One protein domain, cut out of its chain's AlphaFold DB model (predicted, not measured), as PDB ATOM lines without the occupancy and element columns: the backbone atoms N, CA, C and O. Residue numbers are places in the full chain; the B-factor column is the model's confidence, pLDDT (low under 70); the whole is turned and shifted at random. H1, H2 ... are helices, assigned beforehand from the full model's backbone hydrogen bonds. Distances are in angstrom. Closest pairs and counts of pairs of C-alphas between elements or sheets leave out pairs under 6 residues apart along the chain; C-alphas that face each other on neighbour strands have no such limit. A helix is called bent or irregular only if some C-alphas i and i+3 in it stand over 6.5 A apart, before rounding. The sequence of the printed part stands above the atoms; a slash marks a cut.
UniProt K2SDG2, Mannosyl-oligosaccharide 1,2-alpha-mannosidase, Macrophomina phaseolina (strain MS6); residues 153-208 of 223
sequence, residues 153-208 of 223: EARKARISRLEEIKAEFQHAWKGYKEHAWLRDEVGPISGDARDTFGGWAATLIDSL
ATOM      1  N   GLU A 153     131.932  75.407 107.921       95.00
ATOM      2  CA  GLU A 153     132.188  75.976 106.593       95.00
ATOM      3  C   GLU A 153     130.889  76.449 105.926       95.00
ATOM      4  O   GLU A 153     130.822  77.569 105.410       95.00
ATOM      5  N   ALA A 154     129.838  75.624 105.980       92.88
ATOM      6  CA  ALA A 154     128.514  75.979 105.467       92.88
ATOM      7  C   ALA A 154     127.924  77.184 106.218       92.88
ATOM      8  O   ALA A 154     127.419  78.110 105.579       92.88
ATOM      9  N   ARG A 155     128.094  77.232 107.545       92.56
ATOM     10  CA  ARG A 155     127.663  78.354 108.389       92.56
ATOM     11  C   ARG A 155     128.329  79.660 107.981       92.56
ATOM     12  O   ARG A 155     127.647  80.672 107.812       92.56
ATOM     13  N   LYS A 156     129.650  79.644 107.783       96.06
ATOM     14  CA  LYS A 156     130.407  80.815 107.307       96.06
ATOM     15  C   LYS A 156     129.900  81.290 105.945       96.06
ATOM     16  O   LYS A 156     129.625  82.476 105.781       96.06
ATOM     17  N   ALA A 157     129.705  80.372 104.997       95.75
ATOM     18  CA  ALA A 157     129.190  80.707 103.669       95.75
ATOM     19  C   ALA A 157     127.764  81.284 103.719       95.75
ATOM     20  O   ALA A 157     127.463  82.261 103.032       95.75
ATOM     21  N   ARG A 158     126.881  80.714 104.549       95.75
ATOM     22  CA  ARG A 158     125.510  81.205 104.736       95.75
ATOM     23  C   ARG A 158     125.488  82.611 105.330       95.75
ATOM     24  O   ARG A 158     124.700  83.435 104.874       95.75
ATOM     25  N   ILE A 159     126.329  82.890 106.327       96.44
ATOM     26  CA  ILE A 159     126.411  84.219 106.951       96.44
ATOM     27  C   ILE A 159     126.927  85.259 105.950       96.44
ATOM     28  O   ILE A 159     126.292  86.300 105.823       96.44
ATOM     29  N   SER A 160     127.977  84.948 105.181       96.31
ATOM     30  CA  SER A 160     128.480  85.840 104.118       96.31
ATOM     31  C   SER A 160     127.372  86.225 103.133       96.31
ATOM     32  O   SER A 160     127.111  87.401 102.898       96.31
ATOM     33  N   ARG A 161     126.630  85.233 102.626       97.19
ATOM     34  CA  ARG A 161     125.508  85.469 101.701       97.19
ATOM     35  C   ARG A 161     124.372  86.256 102.348       97.19
ATOM     36  O   ARG A 161     123.734  87.068 101.690       97.19
ATOM     37  N   LEU A 162     124.090  86.015 103.629       95.62
ATOM     38  CA  LEU A 162     123.062  86.754 104.361       95.62
ATOM     39  C   LEU A 162     123.427  88.235 104.488       95.62
ATOM     40  O   LEU A 162     122.548  89.087 104.368       95.62
ATOM     41  N   GLU A 163     124.699  88.547 104.725       95.81
ATOM     42  CA  GLU A 163     125.191  89.925 104.774       95.81
ATOM     43  C   GLU A 163     125.071  90.616 103.412       95.81
ATOM     44  O   GLU A 163     124.576  91.741 103.353       95.81
ATOM     45  N   GLU A 164     125.421  89.922 102.329       97.31
ATOM     46  CA  GLU A 164     125.242  90.408 100.953       97.31
ATOM     47  C   GLU A 164     123.762  90.685 100.641       97.31
ATOM     48  O   GLU A 164     123.402  91.795 100.258       97.31
ATOM     49  N   ILE A 165     122.868  89.725 100.904       95.62
ATOM     50  CA  ILE A 165     121.419  89.885 100.686       95.62
ATOM     51  C   ILE A 165     120.865  91.053 101.510       95.62
ATOM     52  O   ILE A 165     120.029  91.823 101.036       95.62
ATOM     53  N   LYS A 166     121.330  91.207 102.752       94.31
ATOM     54  CA  LYS A 166     120.928  92.320 103.613       94.31
ATOM     55  C   LYS A 166     121.381  93.661 103.037       94.31
ATOM     56  O   LYS A 166     120.611  94.620 103.104       94.31
ATOM     57  N   ALA A 167     122.596  93.741 102.500       95.94
ATOM     58  CA  ALA A 167     123.105  94.952 101.864       95.94
ATOM     59  C   ALA A 167     122.273  95.324 100.625       95.94
ATOM     60  O   ALA A 167     121.851  96.474 100.501       95.94
ATOM     61  N   GLU A 168     121.939  94.348  99.779       95.81
ATOM     62  CA  GLU A 168     121.094  94.563  98.597       95.81
ATOM     63  C   GLU A 168     119.672  95.001  98.969       95.81
ATOM     64  O   GLU A 168     119.132  95.951  98.399       95.81
ATOM     65  N   PHE A 169     119.075  94.393  99.998       94.75
ATOM     66  CA  PHE A 169     117.772  94.830 100.502       94.75
ATOM     67  C   PHE A 169     117.817  96.278 101.006       94.75
ATOM     68  O   PHE A 169     116.913  97.067 100.737       94.75
ATOM     69  N   GLN A 170     118.876  96.660 101.727       95.69
ATOM     70  CA  GLN A 170     119.052  98.036 102.194       95.69
ATOM     71  C   GLN A 170     119.222  99.020 101.036       95.69
ATOM     72  O   GLN A 170     118.679 100.126 101.102       95.69
ATOM     73  N   HIS A 171     119.945  98.625  99.987       94.50
ATOM     74  CA  HIS A 171     120.091  99.410  98.768       94.50
ATOM     75  C   HIS A 171     118.730  99.637  98.091       94.50
ATOM     76  O   HIS A 171     118.333 100.789  97.892       94.50
ATOM     77  N   ALA A 172     117.973  98.566  97.845       93.31
ATOM     78  CA  ALA A 172     116.639  98.641  97.252       93.31
ATOM     79  C   ALA A 172     115.666  99.470  98.110       93.31
ATOM     80  O   ALA A 172     114.972 100.348  97.597       93.31
ATOM     81  N   TRP A 173     115.663  99.264  99.431       94.25
ATOM     82  CA  TRP A 173     114.824 100.020 100.364       94.25
ATOM     83  C   TRP A 173     115.157 101.512 100.371       94.25
ATOM     84  O   TRP A 173     114.261 102.355 100.440       94.25
ATOM     85  N   LYS A 174     116.445 101.866 100.296       94.56
ATOM     86  CA  LYS A 174     116.871 103.261 100.172       94.56
ATOM     87  C   LYS A 174     116.346 103.873  98.872       94.56
ATOM     88  O   LYS A 174     115.739 104.937  98.940       94.56
ATOM     89  N   GLY A 175     116.504 103.180  97.743       94.31
ATOM     90  CA  GLY A 175     115.978 103.627  96.452       94.31
ATOM     91  C   GLY A 175     114.464 103.844  96.487       94.31
ATOM     92  O   GLY A 175     113.986 104.914  96.124       94.31
ATOM     93  N   TYR A 176     113.708 102.887  97.034       95.12
ATOM     94  CA  TYR A 176     112.264 103.035  97.228       95.12
ATOM     95  C   TYR A 176     111.910 104.271  98.072       95.12
ATOM     96  O   TYR A 176     111.058 105.065  97.679       95.12
ATOM     97  N   LYS A 177     112.593 104.485  99.206       94.06
ATOM     98  CA  LYS A 177     112.353 105.657 100.065       94.06
ATOM     99  C   LYS A 177     112.665 106.992  99.394       94.06
ATOM    100  O   LYS A 177     112.014 107.980  99.712       94.06
ATOM    101  N   GLU A 178     113.674 107.041  98.536       94.81
ATOM    102  CA  GLU A 178     114.087 108.278  97.866       94.81
ATOM    103  C   GLU A 178     113.182 108.614  96.678       94.81
ATOM    104  O   GLU A 178     112.887 109.784  96.443       94.81
ATOM    105  N   HIS A 179     112.701 107.596  95.965       94.50
ATOM    106  CA  HIS A 179     112.090 107.769  94.650       94.50
ATOM    107  C   HIS A 179     110.593 107.443  94.576       94.50
ATOM    108  O   HIS A 179     109.892 107.976  93.718       94.50
ATOM    109  N   ALA A 180     110.085 106.587  95.462       94.88
ATOM    110  CA  ALA A 180     108.726 106.049  95.386       94.88
ATOM    111  C   ALA A 180     108.039 105.957  96.756       94.88
ATOM    112  O   ALA A 180     107.168 105.118  96.973       94.88
ATOM    113  N   TRP A 181     108.410 106.823  97.702       94.69
ATOM    114  CA  TRP A 181     107.823 106.809  99.039       94.69
ATOM    115  C   TRP A 181     106.296 106.967  98.994       94.69
ATOM    116  O   TRP A 181     105.786 107.909  98.390       94.69
ATOM    117  N   LEU A 182     105.583 106.054  99.666       92.88
ATOM    118  CA  LEU A 182     104.111 105.946  99.688       92.88
ATOM    119  C   LEU A 182     103.460 105.619  98.332       92.88
ATOM    120  O   LEU A 182     102.239 105.685  98.214       92.88
ATOM    121  N   ARG A 183     104.254 105.259  97.326       95.00
ATOM    122  CA  ARG A 183     103.798 104.762  96.023       95.00
ATOM    123  C   ARG A 183     103.983 103.254  95.977       95.00
ATOM    124  O   ARG A 183     104.644 102.690  96.850       95.00
ATOM    125  N   ASP A 184     103.379 102.581  95.005       94.31
ATOM    126  CA  ASP A 184     103.408 101.116  95.032       94.31
ATOM    127  C   ASP A 184     104.798 100.540  94.791       94.31
ATOM    128  O   ASP A 184     105.190  99.629  95.519       94.31
ATOM    129  N   GLU A 185     105.543 101.063  93.816       93.94
ATOM    130  CA  GLU A 185     106.858 100.546  93.424       93.94
ATOM    131  C   GLU A 185     107.772 101.628  92.817       93.94
ATOM    132  O   GLU A 185     107.318 102.675  92.343       93.94
ATOM    133  N   VAL A 186     109.081 101.355  92.815       94.88
ATOM    134  CA  VAL A 186     110.104 102.166  92.138       94.88
ATOM    135  C   VAL A 186     110.472 101.542  90.790       94.88
ATOM    136  O   VAL A 186     110.698 100.338  90.687       94.88
ATOM    137  N   GLY A 187     110.558 102.358  89.741       91.62
ATOM    138  CA  GLY A 187     111.036 101.935  88.431       91.62
ATOM    139  C   GLY A 187     112.532 101.594  88.480       91.62
ATOM    140  O   GLY A 187     113.325 102.458  88.849       91.62
ATOM    141  N   PRO A 188     112.965 100.392  88.057       84.88
ATOM    142  CA  PRO A 188     114.336  99.915  88.284       84.88
ATOM    143  C   PRO A 188     115.410 100.664  87.482       84.88
ATOM    144  O   PRO A 188     116.579 100.628  87.846       84.88
ATOM    145  N   ILE A 189     115.027 101.317  86.380       88.00
ATOM    146  CA  ILE A 189     115.950 102.067  85.512       88.00
ATOM    147  C   ILE A 189     115.667 103.563  85.595       88.00
ATOM    148  O   ILE A 189     116.588 104.351  85.784       88.00
ATOM    149  N   SER A 190     114.401 103.966  85.443       89.25
ATOM    150  CA  SER A 190     114.052 105.389  85.431       89.25
ATOM    151  C   SER A 190     114.055 106.020  86.822       89.25
ATOM    152  O   SER A 190     114.173 107.234  86.928       89.25
ATOM    153  N   GLY A 191     113.938 105.216  87.886       86.50
ATOM    154  CA  GLY A 191     113.778 105.727  89.244       86.50
ATOM    155  C   GLY A 191     112.443 106.442  89.465       86.50
ATOM    156  O   GLY A 191     112.287 107.118  90.471       86.50
ATOM    157  N   ASP A 192     111.478 106.321  88.549       91.19
ATOM    158  CA  ASP A 192     110.157 106.928  88.725       91.19
ATOM    159  C   ASP A 192     109.255 106.039  89.579       91.19
ATOM    160  O   ASP A 192     109.309 104.812  89.494       91.19
ATOM    161  N   ALA A 193     108.361 106.653  90.346       92.50
ATOM    162  CA  ALA A 193     107.338 105.926  91.082       92.50
ATOM    163  C   ALA A 193     106.210 105.417  90.169       92.50
ATOM    164  O   ALA A 193     105.771 106.124  89.256       92.50
ATOM    165  N   ARG A 194     105.688 104.220  90.455       90.62
ATOM    166  CA  ARG A 194     104.532 103.632  89.757       90.62
ATOM    167  C   ARG A 194     103.519 103.067  90.749       90.62
ATOM    168  O   ARG A 194     103.900 102.597  91.815       90.62
ATOM    169  N   ASP A 195     102.244 103.111  90.358       92.31
ATOM    170  CA  ASP A 195     101.110 102.603  91.141       92.31
ATOM    171  C   ASP A 195     100.406 101.459  90.400       92.31
ATOM    172  O   ASP A 195      99.312 101.611  89.854       92.31
ATOM    173  N   THR A 196     101.068 100.310  90.317       90.19
ATOM    174  CA  THR A 196     100.536  99.100  89.666       90.19
ATOM    175  C   THR A 196      99.482  98.379  90.510       90.19
ATOM    176  O   THR A 196      98.700  97.595  89.975       90.19
ATOM    177  N   PHE A 197      99.408  98.685  91.807       88.81
ATOM    178  CA  PHE A 197      98.522  98.068  92.797       88.81
ATOM    179  C   PHE A 197      97.497  99.064  93.368       88.81
ATOM    180  O   PHE A 197      96.955  98.864  94.454       88.81
ATOM    181  N   GLY A 198      97.196 100.132  92.622       89.69
ATOM    182  CA  GLY A 198      96.162 101.105  92.977       89.69
ATOM    183  C   GLY A 198      96.605 102.196  93.956       89.69
ATOM    184  O   GLY A 198      95.744 102.910  94.472       89.69
ATOM    185  N   GLY A 199      97.908 102.343  94.214       90.50
ATOM    186  CA  GLY A 199      98.483 103.395  95.061       90.50
ATOM    187  C   GLY A 199      98.369 103.111  96.560       90.50
ATOM    188  O   GLY A 199      98.210 104.030  97.359       90.50
ATOM    189  N   TRP A 200      98.394 101.835  96.946       91.06
ATOM    190  CA  TRP A 200      98.245 101.377  98.332       91.06
ATOM    191  C   TRP A 200      99.596 101.225  99.043       91.06
ATOM    192  O   TRP A 200      99.654 100.702 100.155       91.06
ATOM    193  N   ALA A 201     100.679 101.688  98.415       93.25
ATOM    194  CA  ALA A 201     102.048 101.523  98.881       93.25
ATOM    195  C   ALA A 201     102.412 100.037  99.043       93.25
ATOM    196  O   ALA A 201     102.922  99.614 100.084       93.25
ATOM    197  N   ALA A 202     102.139  99.242  98.002       91.94
ATOM    198  CA  ALA A 202     102.356  97.793  98.000       91.94
ATOM    199  C   ALA A 202     103.755  97.391  98.505       91.94
ATOM    200  O   ALA A 202     103.850  96.560  99.407       91.94
ATOM    201  N   THR A 203     104.825  98.040  98.028       91.56
ATOM    202  CA  THR A 203     106.202  97.761  98.483       91.56
ATOM    203  C   THR A 203     106.398  98.028  99.979       91.56
ATOM    204  O   THR A 203     107.100  97.274 100.651       91.56
ATOM    205  N   LEU A 204     105.777  99.075 100.537       92.75
ATOM    206  CA  LEU A 204     105.854  99.377 101.973       92.75
ATOM    207  C   LEU A 204     105.170  98.293 102.813       92.75
ATOM    208  O   LEU A 204     105.720  97.876 103.831       92.75
ATOM    209  N   ILE A 205     103.980  97.861 102.394       90.00
ATOM    210  CA  ILE A 205     103.205  96.837 103.102       90.00
ATOM    211  C   ILE A 205     103.906  95.477 103.006       90.00
ATOM    212  O   ILE A 205     103.998  94.779 104.011       90.00
ATOM    213  N   ASP A 206     104.441  95.121 101.839       89.25
ATOM    214  CA  ASP A 206     105.164  93.861 101.631       89.25
ATOM    215  C   ASP A 206     106.498  93.826 102.399       89.25
ATOM    216  O   ASP A 206     106.866  92.818 103.003       89.25
ATOM    217  N   SER A 207     107.181  94.972 102.490       88.38
ATOM    218  CA  SER A 207     108.399  95.121 103.302       88.38
ATOM    219  C   SER A 207     108.131  95.040 104.811       88.38
ATOM    220  O   SER A 207     109.065  94.844 105.598       88.38
ATOM    221  N   LEU A 208     106.875  95.192 105.247       87.50
ATOM    222  CA  LEU A 208     106.495  95.028 106.644       87.50
ATOM    223  C   LEU A 208     106.400  93.535 106.971       87.50
ATOM    224  O   LEU A 208     105.358  92.892 106.854       87.50
TER     225      LEU A 208
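AT A GLANCE: This is residues 153 to 208 of the 223 residues of the protein "Mannosyl-oligosaccharide 1,2-alpha-mannosidase" of Macrophomina phaseolina (strain MS6) (UniProt K2SDG2). One long, straight helix, H1, sticks out as an arm with its residues 153 to 168, and its remaining residues run into a small head. In this head the loops of residues 180 to 201 fold back to a short helix, H2, near the last part of H1. The printed part has 56 residues with two named helices, H1 then H2, and no named strand; the class is all helix, with 33 residues in the helices. The whole is loose, with a radius of gyration of the C-alphas of 14.2 A, and spans 46 by 22 by 14 A, the arm making the length.

HOW THE PARTS SIT: From the first printed residue H1, residues 153 to 179, runs with residues 153 to 168 standing free. A long link of 22 residues, 180 to 201, follows; in it residues 185 to 186 pair with residues 193 to 194, antiparallel. H2, residues 202 to 207, comes next. H1 and H2 are near each other: 7 pairs of their C-alphas are within 10 A, and the closest pair is 8.1 A apart. In H1 and H2 every O i to N i+4 pair is within hydrogen-bond range.

IN THESE COORDINATES: H1 begins at C-alpha 153, at (132.188, 75.976, 106.593), and ends at C-alpha 179, at (112.090, 107.769, 94.650), a length of 39.5 A. H2 ends at C-alpha 207, at (108.399, 95.121, 103.302). Neither helix is bent.

THE WHOLE: The C-alphas of Glu 153 and Gly 198 are the two farthest apart, at 46.0 A. Without residues 153 to 168, the body of 40 residues spans 23 by 23 by 12 A. The printed part has no cut. The mean pLDDT of the printed part is 93.0, and no printed residue is under 70.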